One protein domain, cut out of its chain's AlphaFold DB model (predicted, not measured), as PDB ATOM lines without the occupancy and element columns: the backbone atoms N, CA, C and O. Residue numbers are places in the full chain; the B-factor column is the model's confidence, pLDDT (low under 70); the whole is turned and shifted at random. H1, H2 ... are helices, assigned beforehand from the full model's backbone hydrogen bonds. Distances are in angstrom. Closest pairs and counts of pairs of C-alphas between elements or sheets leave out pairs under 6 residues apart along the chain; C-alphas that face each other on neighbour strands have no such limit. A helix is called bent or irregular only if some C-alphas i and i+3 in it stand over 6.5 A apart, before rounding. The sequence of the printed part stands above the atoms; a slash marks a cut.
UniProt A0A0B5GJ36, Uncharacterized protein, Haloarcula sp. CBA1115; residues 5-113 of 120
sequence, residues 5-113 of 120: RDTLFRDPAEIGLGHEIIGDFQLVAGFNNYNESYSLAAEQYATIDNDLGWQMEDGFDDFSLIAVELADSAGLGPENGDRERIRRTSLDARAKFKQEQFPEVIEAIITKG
ATOM      1  N   ARG A   5     -15.614   8.292 -42.221       45.28
ATOM      2  CA  ARG A   5     -15.161   9.590 -41.704       45.28
ATOM      3  C   ARG A   5     -16.284  10.625 -41.547       45.28
ATOM      4  O   ARG A   5     -16.279  11.336 -40.554       45.28
ATOM      5  N   ASP A   6     -17.275  10.648 -42.441       45.25
ATOM      6  CA  ASP A   6     -18.395  11.609 -42.412       45.25
ATOM      7  C   ASP A   6     -19.453  11.261 -41.345       45.25
ATOM      8  O   ASP A   6     -20.316  12.074 -41.012       45.25
ATOM      9  N   THR A   7     -19.451  10.021 -40.843       46.44
ATOM     10  CA  THR A   7     -20.491   9.511 -39.927       46.44
ATOM     11  C   THR A   7     -20.096   9.466 -38.457       46.44
ATOM     12  O   THR A   7     -20.997   9.390 -37.622       46.44
ATOM     13  N   LEU A   8     -18.801   9.482 -38.132       47.25
ATOM     14  CA  LEU A   8     -18.329   9.302 -36.753       47.25
ATOM     15  C   LEU A   8     -18.065  10.611 -36.012       47.25
ATOM     16  O   LEU A   8     -18.150  10.613 -34.792       47.25
ATOM     17  N   PHE A   9     -17.831  11.702 -36.737       50.34
ATOM     18  CA  PHE A   9     -17.515  13.001 -36.162       50.34
ATOM     19  C   PHE A   9     -18.355  14.050 -36.883       50.34
ATOM     20  O   PHE A   9     -18.127  14.350 -38.054       50.34
ATOM     21  N   ARG A  10     -19.419  14.527 -36.232       59.53
ATOM     22  CA  ARG A  10     -20.241  15.620 -36.788       59.53
ATOM     23  C   ARG A  10     -19.673  16.987 -36.430       59.53
ATOM     24  O   ARG A  10     -20.099  17.971 -37.031       59.53
ATOM     25  N   ASP A  11     -18.750  17.031 -35.477       71.94
ATOM     26  CA  ASP A  11     -18.085  18.244 -35.038       71.94
ATOM     27  C   ASP A  11     -16.733  18.402 -35.763       71.94
ATOM     28  O   ASP A  11     -15.895  17.496 -35.701       71.94
ATOM     29  N   PRO A  12     -16.483  19.528 -36.456       71.81
ATOM     30  CA  PRO A  12     -15.164  19.841 -37.006       71.81
ATOM     31  C   PRO A  12     -14.024  19.752 -35.975       71.81
ATOM     32  O   PRO A  12     -12.890  19.445 -36.351       71.81
ATOM     33  N   ALA A  13     -14.307  19.965 -34.683       72.25
ATOM     34  CA  ALA A  13     -13.345  19.794 -33.595       72.25
ATOM     35  C   ALA A  13     -12.903  18.333 -33.441       72.25
ATOM     36  O   ALA A  13     -11.704  18.044 -33.418       72.25
ATOM     37  N   GLU A  14     -13.856  17.402 -33.401       74.25
ATOM     38  CA  GLU A  14     -13.574  15.972 -33.308       74.25
ATOM     39  C   GLU A  14     -12.822  15.465 -34.552       74.25
ATOM     40  O   GLU A  14     -11.866  14.692 -34.436       74.25
ATOM     41  N   ILE A  15     -13.205  15.934 -35.751       78.25
ATOM     42  CA  ILE A  15     -12.520  15.580 -37.007       78.25
ATOM     43  C   ILE A  15     -11.065  16.059 -36.964       78.25
ATOM     44  O   ILE A  15     -10.146  15.294 -37.273       78.25
ATOM     45  N   GLY A  16     -10.836  17.312 -36.563       77.69
ATOM     46  CA  GLY A  16      -9.489  17.854 -36.449       77.69
ATOM     47  C   GLY A  16      -8.652  17.122 -35.394       77.69
ATOM     48  O   GLY A  16      -7.493  16.807 -35.663       77.69
ATOM     49  N   LEU A  17      -9.240  16.750 -34.247       76.88
ATOM     50  CA  LEU A  17      -8.551  15.948 -33.224       76.88
ATOM     51  C   LEU A  17      -8.155  14.575 -33.774       76.88
ATOM     52  O   LEU A  17      -7.039  14.112 -33.545       76.88
ATOM     53  N   GLY A  18      -9.038  13.937 -34.545       79.44
ATOM     54  CA  GLY A  18      -8.731  12.682 -35.226       79.44
ATOM     55  C   GLY A  18      -7.514  12.804 -36.148       79.44
ATOM     56  O   GLY A  18      -6.644  11.931 -36.142       79.44
ATOM     57  N   HIS A  19      -7.410  13.902 -36.900       83.44
ATOM     58  CA  HIS A  19      -6.243  14.185 -37.734       83.44
ATOM     59  C   HIS A  19      -4.973  14.468 -36.918       83.44
ATOM     60  O   HIS A  19      -3.912  13.964 -37.291       83.44
ATOM     61  N   GLU A  20      -5.064  15.191 -35.794       79.44
ATOM     62  CA  GLU A  20      -3.930  15.367 -34.875       79.44
ATOM     63  C   GLU A  20      -3.416  14.017 -34.361       79.44
ATOM     64  O   GLU A  20      -2.225  13.742 -34.473       79.44
ATOM     65  N   ILE A  21      -4.307  13.146 -33.874       80.56
ATOM     66  CA  ILE A  21      -3.941  11.820 -33.353       80.56
ATOM     67  C   ILE A  21      -3.258  10.983 -34.443       80.56
ATOM     68  O   ILE A  21      -2.235  10.344 -34.193       80.56
ATOM     69  N   ILE A  22      -3.787  10.991 -35.671       83.69
ATOM     70  CA  ILE A  22      -3.157  10.301 -36.807       83.69
ATOM     71  C   ILE A  22      -1.754  10.864 -37.076       83.69
ATOM     72  O   ILE A  22      -0.827  10.083 -37.303       83.69
ATOM     73  N   GLY A  23      -1.592  12.190 -37.038       82.88
ATOM     74  CA  GLY A  23      -0.300  12.859 -37.185       82.88
ATOM     75  C   GLY A  23       0.693  12.457 -36.095       82.88
ATOM     76  O   GLY A  23       1.815  12.071 -36.420       82.88
ATOM     77  N   ASP A  24       0.256  12.435 -34.834       78.44
ATOM     78  CA  ASP A  24       1.067  12.028 -33.681       78.44
ATOM     79  C   ASP A  24       1.568  10.580 -33.852       78.44
ATOM     80  O   ASP A  24       2.764  10.301 -33.731       78.44
ATOM     81  N   PHE A  25       0.681   9.648 -34.226       80.44
ATOM     82  CA  PHE A  25       1.061   8.257 -34.509       80.44
ATOM     83  C   PHE A  25       2.032   8.139 -35.688       80.44
ATOM     84  O   PHE A  25       2.977   7.350 -35.630       80.44
ATOM     85  N   GLN A  26       1.809   8.899 -36.762       80.81
ATOM     86  CA  GLN A  26       2.685   8.895 -37.933       80.81
ATOM     87  C   GLN A  26       4.081   9.416 -37.601       80.81
ATOM     88  O   GLN A  26       5.067   8.811 -38.023       80.81
ATOM     89  N   LEU A  27       4.157  10.491 -36.816       77.81
ATOM     90  CA  LEU A  27       5.405  11.081 -36.352       77.81
ATOM     91  C   LEU A  27       6.196  10.083 -35.499       77.81
ATOM     92  O   LEU A  27       7.359   9.815 -35.793       77.81
ATOM     93  N   VAL A  28       5.552   9.467 -34.500       75.94
ATOM     94  CA  VAL A  28       6.187   8.465 -33.624       75.94
ATOM     95  C   VAL A  28       6.634   7.223 -34.403       75.94
ATOM     96  O   VAL A  28       7.695   6.667 -34.126       75.94
ATOM     97  N   ALA A  29       5.860   6.790 -35.399       75.06
ATOM     98  CA  ALA A  29       6.209   5.655 -36.253       75.06
ATOM     99  C   ALA A  29       7.280   5.979 -37.318       75.06
ATOM    100  O   ALA A  29       7.725   5.071 -38.022       75.06
ATOM    101  N   GLY A  30       7.692   7.245 -37.455       76.56
ATOM    102  CA  GLY A  30       8.682   7.686 -38.439       76.56
ATOM    103  C   GLY A  30       8.159   7.744 -39.880       76.56
ATOM    104  O   GLY A  30       8.942   7.635 -40.825       76.56
ATOM    105  N   PHE A  31       6.847   7.888 -40.081       78.94
ATOM    106  CA  PHE A  31       6.270   8.117 -41.407       78.94
ATOM    107  C   PHE A  31       6.405   9.591 -41.806       78.94
ATOM    108  O   PHE A  31       6.178  10.473 -40.998       78.94
ATOM    109  N   ASN A  32       6.712   9.896 -43.070       77.44
ATOM    110  CA  ASN A  32       6.964  11.282 -43.513       77.44
ATOM    111  C   ASN A  32       5.699  12.114 -43.807       77.44
ATOM    112  O   ASN A  32       5.805  13.231 -44.310       77.44
ATOM    113  N   ASN A  33       4.504  11.583 -43.548       81.62
ATOM    114  CA  ASN A  33       3.233  12.214 -43.909       81.62
ATOM    115  C   ASN A  33       2.493  12.881 -42.732       81.62
ATOM    116  O   ASN A  33       1.408  13.413 -42.946       81.62
ATOM    117  N   TYR A  34       3.073  12.930 -41.524       80.06
ATOM    118  CA  TYR A  34       2.443  13.595 -40.368       80.06
ATOM    119  C   TYR A  34       2.118  15.075 -40.626       80.06
ATOM    120  O   TYR A  34       1.106  15.572 -40.143       80.06
ATOM    121  N   ASN A  35       2.920  15.764 -41.449       80.88
ATOM    122  CA  ASN A  35       2.683  17.160 -41.832       80.88
ATOM    123  C   ASN A  35       1.352  17.356 -42.572       80.88
ATOM    124  O   ASN A  35       0.692  18.376 -42.386       80.88
ATOM    125  N   GLU A  36       0.944  16.386 -43.393       86.50
ATOM    126  CA  GLU A  36      -0.348  16.417 -44.085       86.50
ATOM    127  C   GLU A  36      -1.490  16.254 -43.080       86.50
ATOM    128  O   GLU A  36      -2.434  17.037 -43.095       86.50
ATOM    129  N   SER A  37      -1.363  15.309 -42.144       86.06
ATOM    130  CA  SER A  37      -2.345  15.109 -41.073       86.06
ATOM    131  C   SER A  37      -2.504  16.362 -40.207       86.06
ATOM    132  O   SER A  37      -3.626  16.793 -39.960       86.06
ATOM    133  N   TYR A  38      -1.407  17.016 -39.819       81.19
ATOM    134  CA  TYR A  38      -1.482  18.277 -39.078       81.19
ATOM    135  C   TYR A  38      -2.056  19.431 -39.910       81.19
ATOM    136  O   TYR A  38      -2.732  20.295 -39.357       81.19
ATOM    137  N   SER A  39      -1.818  19.454 -41.225       83.00
ATOM    138  CA  SER A  39      -2.416  20.461 -42.116       83.00
ATOM    139  C   SER A  39      -3.930  20.271 -42.220       83.00
ATOM    140  O   SER A  39      -4.676  21.231 -42.061       83.00
ATOM    141  N   LEU A  40      -4.391  19.028 -42.390       84.94
ATOM    142  CA  LEU A  40      -5.815  18.684 -42.397       84.94
ATOM    143  C   LEU A  40      -6.484  19.021 -41.063       84.94
ATOM    144  O   LEU A  40      -7.586  19.560 -41.059       84.94
ATOM    145  N   ALA A  41      -5.818  18.756 -39.934       79.88
ATOM    146  CA  ALA A  41      -6.314  19.173 -38.627       79.88
ATOM    147  C   ALA A  41      -6.529  20.696 -38.586       79.88
ATOM    148  O   ALA A  41      -7.635  21.151 -38.303       79.88
ATOM    149  N   ALA A  42      -5.512  21.479 -38.963       76.44
ATOM    150  CA  ALA A  42      -5.592  22.941 -39.000       76.44
ATOM    151  C   ALA A  42      -6.724  23.458 -39.908       76.44
ATOM    152  O   ALA A  42      -7.432  24.391 -39.531       76.44
ATOM    153  N   GLU A  43      -6.935  22.836 -41.072       81.12
ATOM    154  CA  GLU A  43      -8.042  23.169 -41.977       81.12
ATOM    155  C   GLU A  43      -9.411  22.940 -41.330       81.12
ATOM    156  O   GLU A  43     -10.271  23.817 -41.408       81.12
ATOM    157  N   GLN A  44      -9.617  21.797 -40.668       78.38
ATOM    158  CA  GLN A  44     -10.881  21.501 -39.981       78.38
ATOM    159  C   GLN A  44     -11.148  22.506 -38.871       78.38
ATOM    160  O   GLN A  44     -12.252  23.033 -38.732       78.38
ATOM    161  N   TYR A  45     -10.111  22.845 -38.124       71.19
ATOM    162  CA  TYR A  45     -10.243  23.760 -37.017       71.19
ATOM    163  C   TYR A  45     -10.480  25.215 -37.425       71.19
ATOM    164  O   TYR A  45     -11.181  25.936 -36.719       71.19
ATOM    165  N   ALA A  46      -9.979  25.642 -38.588       71.50
ATOM    166  CA  ALA A  46     -10.271  26.965 -39.142       71.50
ATOM    167  C   ALA A  46     -11.769  27.181 -39.438       71.50
ATOM    168  O   ALA A  46     -12.196  28.316 -39.646       71.50
ATOM    169  N   THR A  47     -12.572  26.110 -39.464       71.75
ATOM    170  CA  THR A  47     -14.027  26.178 -39.666       71.75
ATOM    171  C   THR A  47     -14.828  26.354 -38.370       71.75
ATOM    172  O   THR A  47     -16.049  26.498 -38.423       71.75
ATOM    173  N   ILE A  48     -14.167  26.362 -37.205       69.25
ATOM    174  CA  ILE A  48     -14.809  26.475 -35.892       69.25
ATOM    175  C   ILE A  48     -14.899  27.954 -35.497       69.25
ATOM    176  O   ILE A  48     -13.905  28.586 -35.155       69.25
ATOM    177  N   ASP A  49     -16.116  28.501 -35.487       54.44
ATOM    178  CA  ASP A  49     -16.399  29.920 -35.189       54.44
ATOM    179  C   ASP A  49     -16.174  30.325 -33.711       54.44
ATOM    180  O   ASP A  49     -16.357  31.486 -33.337       54.44
ATOM    181  N   ASN A  50     -15.840  29.377 -32.831       57.78
ATOM    182  CA  ASN A  50     -15.874  29.560 -31.383       57.78
ATOM    183  C   ASN A  50     -14.800  28.714 -30.670       57.78
ATOM    184  O   ASN A  50     -14.937  27.495 -30.550       57.78
ATOM    185  N   ASP A  51     -13.799  29.388 -30.095       54.34
ATOM    186  CA  ASP A  51     -12.726  28.784 -29.292       54.34
ATOM    187  C   ASP A  51     -13.205  28.005 -28.056       54.34
ATOM    188  O   ASP A  51     -12.443  27.206 -27.536       54.34
ATOM    189  N   LEU A  52     -14.426  28.220 -27.555       52.41
ATOM    190  CA  LEU A  52     -15.009  27.499 -26.411       52.41
ATOM    191  C   LEU A  52     -15.675  26.172 -26.805       52.41
ATOM    192  O   LEU A  52     -15.915  25.352 -25.924       52.41
ATOM    193  N   GLY A  53     -16.000  25.960 -28.086       51.69
ATOM    194  CA  GLY A  53     -16.721  24.760 -28.535       51.69
ATOM    195  C   GLY A  53     -15.939  23.471 -28.276       51.69
ATOM    196  O   GLY A  53     -16.499  22.501 -27.783       51.69
ATOM    197  N   TRP A  54     -14.627  23.514 -28.504       55.50
ATOM    198  CA  TRP A  54     -13.735  22.360 -28.377       55.50
ATOM    199  C   TRP A  54     -13.156  22.172 -26.964       55.50
ATOM    200  O   TRP A  54     -12.784  21.062 -26.598       55.50
ATOM    201  N   GLN A  55     -13.106  23.223 -26.133       53.88
ATOM    202  CA  GLN A  55     -12.633  23.137 -24.730       53.88
ATOM    203  C   GLN A  55     -13.577  22.318 -23.844       53.88
ATOM    204  O   GLN A  55     -13.227  21.949 -22.726       53.88
ATOM    205  N   MET A  56     -14.798  22.094 -24.329       52.75
ATOM    206  CA  MET A  56     -15.854  21.353 -23.650       52.75
ATOM    207  C   MET A  56     -15.815  19.850 -23.960       52.75
ATOM    208  O   MET A  56     -16.639  19.113 -23.423       52.75
ATOM    209  N   GLU A  57     -14.906  19.384 -24.822       56.78
ATOM    210  CA  GLU A  57     -14.788  17.964 -25.137       56.78
ATOM    211  C   GLU A  57     -13.846  17.249 -24.165       56.78
ATOM    212  O   GLU A  57     -12.634  17.458 -24.173       56.78
ATOM    213  N   ASP A  58     -14.417  16.369 -23.338       58.50
ATOM    214  CA  ASP A  58     -13.717  15.673 -22.247       58.50
ATOM    215  C   ASP A  58     -12.459  14.907 -22.707       58.50
ATOM    216  O   ASP A  58     -11.493  14.807 -21.957       58.50
ATOM    217  N   GLY A  59     -12.422  14.397 -23.945       58.69
ATOM    218  CA  GLY A  59     -11.259  13.668 -24.475       58.69
ATOM    219  C   GLY A  59     -10.090  14.561 -24.907       58.69
ATOM    220  O   GLY A  59      -8.978  14.081 -25.116       58.69
ATOM    221  N   PHE A  60     -10.315  15.862 -25.057       66.44
ATOM    222  CA  PHE A  60      -9.394  16.757 -25.748       66.44
ATOM    223  C   PHE A  60      -8.201  17.195 -24.886       66.44
ATOM    224  O   PHE A  60      -7.064  17.248 -25.369       66.44
ATOM    225  N   ASP A  61      -8.443  17.466 -23.597       68.12
ATOM    226  CA  ASP A  61      -7.380  17.777 -22.630       68.12
ATOM    227  C   ASP A  61      -6.480  16.551 -22.414       68.12
ATOM    228  O   ASP A  61      -5.260  16.692 -22.391       68.12
ATOM    229  N   ASP A  62      -7.056  15.344 -22.369       71.75
ATOM    230  CA  ASP A  62      -6.317  14.091 -22.166       71.75
ATOM    231  C   ASP A  62      -5.321  13.805 -23.302       71.75
ATOM    232  O   ASP A  62      -4.159  13.476 -23.049       71.75
ATOM    233  N   PHE A  63      -5.726  13.979 -24.566       70.56
ATOM    234  CA  PHE A  63      -4.817  13.784 -25.706       70.56
ATOM    235  C   PHE A  63      -3.786  14.910 -25.842       70.56
ATOM    236  O   PHE A  63      -2.636  14.660 -26.210       70.56
ATOM    237  N   SER A  64      -4.163  16.146 -25.512       72.31
ATOM    238  CA  SER A  64      -3.256  17.301 -25.568       72.31
ATOM    239  C   SER A  64      -2.215  17.278 -24.445       72.31
ATOM    240  O   SER A  64      -1.078  17.717 -24.639       72.31
ATOM    241  N   LEU A  65      -2.584  16.737 -23.281       75.12
ATOM    242  CA  LEU A  65      -1.714  16.562 -22.123       75.12
ATOM    243  C   LEU A  65      -0.482  15.730 -22.480       75.12
ATOM    244  O   LEU A  65       0.625  16.117 -22.123       75.12
ATOM    245  N   ILE A  66      -0.647  14.643 -23.239       77.38
ATOM    246  CA  ILE A  66       0.455  13.737 -23.598       77.38
ATOM    247  C   ILE A  66       1.595  14.493 -24.287       77.38
ATOM    248  O   ILE A  66       2.754  14.339 -23.902       77.38
ATOM    249  N   ALA A  67       1.283  15.336 -25.275       74.88
ATOM    250  CA  ALA A  67       2.307  16.064 -26.021       74.88
ATOM    251  C   ALA A  67       3.102  17.029 -25.126       74.88
ATOM    252  O   ALA A  67       4.321  17.152 -25.246       74.88
ATOM    253  N   VAL A  68       2.408  17.673 -24.192       77.12
ATOM    254  CA  VAL A  68       2.990  18.613 -23.234       77.12
ATOM    255  C   VAL A  68       3.824  17.902 -22.165       77.12
ATOM    256  O   VAL A  68       4.935  18.339 -21.881       77.12
ATOM    257  N   GLU A  69       3.341  16.793 -21.600       80.62
ATOM    258  CA  GLU A  69       4.085  16.001 -20.606       80.62
ATOM    259  C   GLU A  69       5.360  15.386 -21.201       80.62
ATOM    260  O   GLU A  69       6.405  15.321 -20.544       80.62
ATOM    261  N   LEU A  70       5.304  14.956 -22.465       75.12
ATOM    262  CA  LEU A  70       6.484  14.490 -23.192       75.12
ATOM    263  C   LEU A  70       7.498  15.622 -23.386       75.12
ATOM    264  O   LEU A  70       8.696  15.406 -23.202       75.12
ATOM    265  N   ALA A  71       7.034  16.830 -23.707       79.00
ATOM    266  CA  ALA A  71       7.901  17.991 -23.870       79.00
ATOM    267  C   ALA A  71       8.578  18.395 -22.556       79.00
ATOM    268  O   ALA A  71       9.796  18.579 -22.523       79.00
ATOM    269  N   ASP A  72       7.823  18.429 -21.459       80.56
ATOM    270  CA  ASP A  72       8.352  18.645 -20.110       80.56
ATOM    271  C   ASP A  72       9.404  17.593 -19.739       80.56
ATOM    272  O   ASP A  72      10.502  17.937 -19.297       80.56
ATOM    273  N   SER A  73       9.108  16.313 -19.985       74.88
ATOM    274  CA  SER A  73      10.034  15.197 -19.733       74.88
ATOM    275  C   SER A  73      11.338  15.326 -20.529       74.88
ATOM    276  O   SER A  73      12.411  14.955 -20.046       74.88
ATOM    277  N   ALA A  74      11.260  15.880 -21.741       74.81
ATOM    278  CA  ALA A  74      12.410  16.159 -22.592       74.81
ATOM    279  C   ALA A  74      13.171  17.446 -22.204       74.81
ATOM    280  O   ALA A  74      14.261  17.684 -22.734       74.81
ATOM    281  N   GLY A  75      12.639  18.262 -21.283       77.19
ATOM    282  CA  GLY A  75      13.170  19.586 -20.941       77.19
ATOM    283  C   GLY A  75      12.926  20.643 -22.026       77.19
ATOM    284  O   GLY A  75      13.621  21.655 -22.054       77.19
ATOM    285  N   LEU A  76      11.969  20.386 -22.920       80.25
ATOM    286  CA  LEU A  76      11.558  21.224 -24.052       80.25
ATOM    287  C   LEU A  76      10.103  21.700 -23.891       80.25
ATOM    288  O   LEU A  76       9.432  22.046 -24.860       80.25
ATOM    289  N   GLY A  77       9.592  21.653 -22.661       76.00
ATOM    290  CA  GLY A  77       8.226  22.024 -22.333       76.00
ATOM    291  C   GLY A  77       7.943  23.511 -22.573       76.00
ATOM    292  O   GLY A  77       8.821  24.346 -22.329       76.00
ATOM    293  N   PRO A  78       6.727  23.867 -23.024       75.19
ATOM    294  CA  PRO A  78       6.311  25.262 -23.132       75.19
ATOM    295  C   PRO A  78       6.207  25.920 -21.746       75.19
ATOM    296  O   PRO A  78       5.932  25.261 -20.741       75.19
ATOM    297  N   GLU A  79       6.371  27.246 -21.678       80.19
ATOM    298  CA  GLU A  79       6.153  27.996 -20.434       80.19
ATOM    299  C   GLU A  79       4.710  27.821 -19.919       80.19
ATOM    300  O   GLU A  79       3.781  27.619 -20.698       80.19
ATOM    301  N   ASN A  80       4.483  27.960 -18.605       70.50
ATOM    302  CA  ASN A  80       3.178  27.692 -17.973       70.50
ATOM    303  C   ASN A  80       1.984  28.406 -18.639       70.50
ATOM    304  O   ASN A  80       0.890  27.847 -18.693       70.50
ATOM    305  N   GLY A  81       2.180  29.630 -19.145       65.75
ATOM    306  CA  GLY A  81       1.136  30.373 -19.857       65.75
ATOM    307  C   GLY A  81       0.797  29.780 -21.228       65.75
ATOM    308  O   GLY A  81      -0.373  29.725 -21.599       65.75
ATOM    309  N   ASP A  82       1.795  29.280 -21.954       74.31
ATOM    310  CA  ASP A  82       1.603  28.621 -23.248       74.31
ATOM    311  C   ASP A  82       1.132  27.177 -23.087       74.31
ATOM    312  O   ASP A  82       0.395  26.673 -23.930       74.31
ATOM    313  N   ARG A  83       1.459  26.534 -21.963       74.94
ATOM    314  CA  ARG A  83       0.973  25.200 -21.609       74.94
ATOM    315  C   ARG A  83      -0.551  25.145 -21.529       74.94
ATOM    316  O   ARG A  83      -1.164  24.285 -22.155       74.94
ATOM    317  N   GLU A  84      -1.162  26.075 -20.794       73.69
ATOM    318  CA  GLU A  84      -2.626  26.169 -20.696       73.69
ATOM    319  C   GLU A  84      -3.243  26.495 -22.060       73.69
ATOM    320  O   GLU A  84      -4.271  25.932 -22.437       73.69
ATOM    321  N   ARG A  85      -2.572  27.337 -22.854       71.00
ATOM    322  CA  ARG A  85      -3.024  27.654 -24.211       71.00
ATOM    323  C   ARG A  85      -3.017  26.439 -25.125       71.00
ATOM    324  O   ARG A  85      -4.033  26.163 -25.744       71.00
ATOM    325  N   ILE A  86      -1.922  25.692 -25.166       74.25
ATOM    326  CA  ILE A  86      -1.772  24.484 -25.986       74.25
ATOM    327  C   ILE A  86      -2.758  23.394 -25.542       74.25
ATOM    328  O   ILE A  86      -3.345  22.703 -26.376       74.25
ATOM    329  N   ARG A  87      -2.974  23.236 -24.234       73.19
ATOM    330  CA  ARG A  87      -3.862  22.188 -23.716       73.19
ATOM    331  C   ARG A  87      -5.338  22.523 -23.860       73.19
ATOM    332  O   ARG A  87      -6.115  21.662 -24.255       73.19
ATOM    333  N   ARG A  88      -5.724  23.749 -23.509       66.56
ATOM    334  CA  ARG A  88      -7.113  24.059 -23.160       66.56
ATOM    335  C   ARG A  88      -7.702  25.263 -23.852       66.56
ATOM    336  O   ARG A  88      -8.917  25.318 -23.924       66.56
ATOM    337  N   THR A  89      -6.907  26.226 -24.328       63.34
ATOM    338  CA  THR A  89      -7.498  27.514 -24.743       63.34
ATOM    339  C   THR A  89      -7.178  27.994 -26.150       63.34
ATOM    340  O   THR A  89      -7.813  28.936 -26.610       63.34
ATOM    341  N   SER A  90      -6.205  27.409 -26.847       69.00
ATOM    342  CA  SER A  90      -5.841  27.806 -28.204       69.00
ATOM    343  C   SER A  90      -5.387  26.618 -29.036       69.00
ATOM    344  O   SER A  90      -4.308  26.053 -28.876       69.00
ATOM    345  N   LEU A  91      -6.237  26.295 -29.991       64.25
ATOM    346  CA  LEU A  91      -6.016  25.239 -30.944       64.25
ATOM    347  C   LEU A  91      -4.857  25.541 -31.899       64.25
ATOM    348  O   LEU A  91      -4.012  24.682 -32.136       64.25
ATOM    349  N   ASP A  92      -4.799  26.774 -32.407       66.44
ATOM    350  CA  ASP A  92      -3.731  27.228 -33.301       66.44
ATOM    351  C   ASP A  92      -2.366  27.084 -32.616       66.44
ATOM    352  O   ASP A  92      -1.422  26.538 -33.187       66.44
ATOM    353  N   ALA A  93      -2.298  27.450 -31.330       72.25
ATOM    354  CA  ALA A  93      -1.095  27.277 -30.527       72.25
ATOM    355  C   ALA A  93      -0.669  25.804 -30.421       72.25
ATOM    356  O   ALA A  93       0.524  25.514 -30.515       72.25
ATOM    357  N   ARG A  94      -1.612  24.867 -30.262       75.31
ATOM    358  CA  ARG A  94      -1.290  23.434 -30.204       75.31
ATOM    359  C   ARG A  94      -0.850  22.880 -31.548       75.31
ATOM    360  O   ARG A  94       0.172  22.203 -31.589       75.31
ATOM    361  N   ALA A  95      -1.587  23.152 -32.622       69.31
ATOM    362  CA  ALA A  95      -1.231  22.675 -33.955       69.31
ATOM    363  C   ALA A  95       0.173  23.159 -34.336       69.31
ATOM    364  O   ALA A  95       1.017  22.370 -34.761       69.31
ATOM    365  N   LYS A  96       0.458  24.437 -34.067       73.81
ATOM    366  CA  LYS A  96       1.781  25.023 -34.253       73.81
ATOM    367  C   LYS A  96       2.846  24.345 -33.390       73.81
ATOM    368  O   LYS A  96       3.888  23.959 -33.907       73.81
ATOM    369  N   PHE A  97       2.579  24.132 -32.102       79.56
ATOM    370  CA  PHE A  97       3.494  23.413 -31.212       79.56
ATOM    371  C   PHE A  97       3.793  21.988 -31.710       79.56
ATOM    372  O   PHE A  97       4.954  21.578 -31.769       79.56
ATOM    373  N   LYS A  98       2.763  21.244 -32.127       74.62
ATOM    374  CA  LYS A  98       2.896  19.878 -32.647       74.62
ATOM    375  C   LYS A  98       3.667  19.811 -33.965       74.62
ATOM    376  O   LYS A  98       4.430  18.874 -34.172       74.62
ATOM    377  N   GLN A  99       3.513  20.803 -34.836       71.69
ATOM    378  CA  GLN A  99       4.275  20.881 -36.082       71.69
ATOM    379  C   GLN A  99       5.736  21.280 -35.850       71.69
ATOM    380  O   GLN A  99       6.637  20.688 -36.440       71.69
ATOM    381  N   GLU A 100       5.974  22.294 -35.018       80.19
ATOM    382  CA  GLU A 100       7.287  22.936 -34.912       80.19
ATOM    383  C   GLU A 100       8.204  22.264 -33.886       80.19
ATOM    384  O   GLU A 100       9.411  22.204 -34.103       80.19
ATOM    385  N   GLN A 101       7.656  21.784 -32.767       78.56
ATOM    386  CA  GLN A 101       8.449  21.412 -31.584       78.56
ATOM    387  C   GLN A 101       8.348  19.927 -31.247       78.56
ATOM    388  O   GLN A 101       9.309  19.311 -30.787       78.56
ATOM    389  N   PHE A 102       7.186  19.322 -31.486       80.25
ATOM    390  CA  PHE A 102       6.937  17.947 -31.071       80.25
ATOM    391  C   PHE A 102       7.838  16.891 -31.743       80.25
ATOM    392  O   PHE A 102       8.224  15.947 -31.053       80.25
ATOM    393  N   PRO A 103       8.287  17.038 -33.008       79.00
ATOM    394  CA  PRO A 103       9.299  16.146 -33.578       79.00
ATOM    395  C   PRO A 103      10.602  16.101 -32.768       79.00
ATOM    396  O   PRO A 103      11.124  15.016 -32.510       79.00
ATOM    397  N   GLU A 104      11.093  17.255 -32.307       81.06
ATOM    398  CA  GLU A 104      12.312  17.352 -31.492       81.06
ATOM    399  C   GLU A 104      12.102  16.737 -30.100       81.06
ATOM    400  O   GLU A 104      12.964  16.016 -29.592       81.06
ATOM    401  N   VAL A 105      10.923  16.951 -29.506       79.88
ATOM    402  CA  VAL A 105      10.515  16.313 -28.245       79.88
ATOM    403  C   VAL A 105      10.556  14.789 -28.364       79.88
ATOM    404  O   VAL A 105      11.167  14.119 -27.529       79.88
ATOM    405  N   ILE A 106       9.938  14.228 -29.406       78.31
ATOM    406  CA  ILE A 106       9.895  12.779 -29.631       78.31
ATOM    407  C   ILE A 106      11.301  12.219 -29.869       78.31
ATOM    408  O   ILE A 106      11.662  11.208 -29.262       78.31
ATOM    409  N   GLU A 107      12.124  12.884 -30.685       79.50
ATOM    410  CA  GLU A 107      13.515  12.477 -30.903       79.50
ATOM    411  C   GLU A 107      14.298  12.446 -29.585       79.50
ATOM    412  O   GLU A 107      14.974  11.452 -29.294       79.50
ATOM    413  N   ALA A 108      14.165  13.482 -28.752       78.31
ATOM    414  CA  ALA A 108      14.821  13.569 -27.452       78.31
ATOM    415  C   ALA A 108      14.373  12.455 -26.490       78.31
ATOM    416  O   ALA A 108      15.219  11.878 -25.801       78.31
ATOM    417  N   ILE A 109      13.079  12.118 -26.457       75.62
ATOM    418  CA  ILE A 109      12.539  11.011 -25.649       75.62
ATOM    419  C   ILE A 109      13.111   9.668 -26.123       75.62
ATOM    420  O   ILE A 109      13.627   8.901 -25.306       75.62
ATOM    421  N   ILE A 110      13.074   9.395 -27.433       76.88
ATOM    422  CA  ILE A 110      13.542   8.129 -28.021       76.88
ATOM    423  C   ILE A 110      15.052   7.944 -27.812       76.88
ATOM    424  O   ILE A 110      15.488   6.862 -27.421       76.88
ATOM    425  N   THR A 111      15.861   8.982 -28.051       74.12
ATOM    426  CA  THR A 111      17.330   8.879 -27.941       74.12
ATOM    427  C   THR A 111      17.834   8.871 -26.504       74.12
ATOM    428  O   THR A 111      18.800   8.168 -26.210       74.12
ATOM    429  N   LYS A 112      17.222   9.648 -25.601       66.44
ATOM    430  CA  LYS A 112      17.702   9.768 -24.214       66.44
ATOM    431  C   LYS A 112      17.065   8.751 -23.270       66.44
ATOM    432  O   LYS A 112      17.554   8.602 -22.154       66.44
ATOM    433  N   GLY A 113      15.978   8.086 -23.672       60.44
ATOM    434  CA  GLY A 113      15.202   7.205 -22.790       60.44
ATOM    435  C   GLY A 113      14.633   7.927 -21.561       60.44
ATOM    436  O   GLY A 113      14.236   7.283 -20.592       60.44
TER     437      GLY A 113
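What this domain is: This is residues 5 to 113 of the 120 residues of an uncharacterized protein of Haloarcula sp. CBA1115 (UniProt A0A0B5GJ36). Two helical hairpins, H2 with H3 and H4 with H5, make the two sides of the domain, with the long helices H2 and H4 running the same way and H6 bridging the hairpins by packing on H3 and H5. H7 packs on residues 67 to 74 of H4 at one end of the long axis, and the short H1 is at the other end. The printed part has 109 residues with seven named helices, H1 to H7 in chain order, and no named strand, and the class is all helix. It is compact, with a radius of gyration of the C-alphas of 13.5 A and spans of 40 by 31 by 20 A.

Where its parts are: H2, residues 12 to 28, is 24.4 A long and begins at C-alpha 12 (-15.164, 19.841, -37.006). H4, residues 58 to 74, is 26.1 A long and ends at C-alpha 74 (12.410, 16.159, -22.592). H3 is residues 34 to 45, 16.6 A; H5 is residues 80 to 89, 12.6 A; H6 is residues 91 to 100, 14.1 A. H7, residues 102 to 112, is 15.2 A long and ends at C-alpha 112 (17.702, 9.768, -24.214). H1 is residues 5 to 8, 5.9 A. H4 and H5 are irregular, but only just: C-alphas 58 and 61 are 6.7 A apart, and C-alphas 86 and 89 are 6.6 A apart.

How they stand to each other: H2 and H3 form a hairpin and touch at a shallow tilt of 13 degrees, opposite ways, the closest C-alphas being those of Gly 16 and Ala 41, 4.1 A apart. H3 touches H6, opposite ways at a shallow tilt of 11 degrees, closest at the C-alphas of Ala 42 and Ala 95, 6.7 A. H2, H3 and H6 are an up and down bundle, each helix running against the one before it. H5 touches H6 at a steep tilt of 64 degrees, closest at the C-alphas of Ile 86 and Arg 94, 4.4 A. H4 touches H5 with residues 61 to 68 alone, as a hairpin at a shallow tilt of 28 degrees; the closest C-alphas, of Ser 64 and Arg 87, are 5.3 A apart. H2 and H4 are close but not clearly touching, with the C-alphas of Leu 17 and Phe 60 7.6 A apart. H4 touches H7 with residues 67 to 74 alone, at a steep tilt of 52 degrees, closest at the C-alphas of Ala 71 and Val 105, 5.4 A. H6 and H7 meet only through their link. H1 and H2 are near each other, while H1 and H3 are apart. Every O i to N i+4 pair is within hydrogen-bond range in H2, H3, H5, H6 and H7, against 9 of 13 in H4; H1 is too short for such a pair.

The domain as a whole: The C-alphas of Thr 7 and Lys 112 are the two farthest apart, 41.3 A. The printed part has no cut. The link from H3 to H4, residues 46 to 57, is long; the other links are tight. Mean pLDDT of the printed part is 72.3, and 29 residues are under 70, among them residues 5 to 10 and 48 to 61.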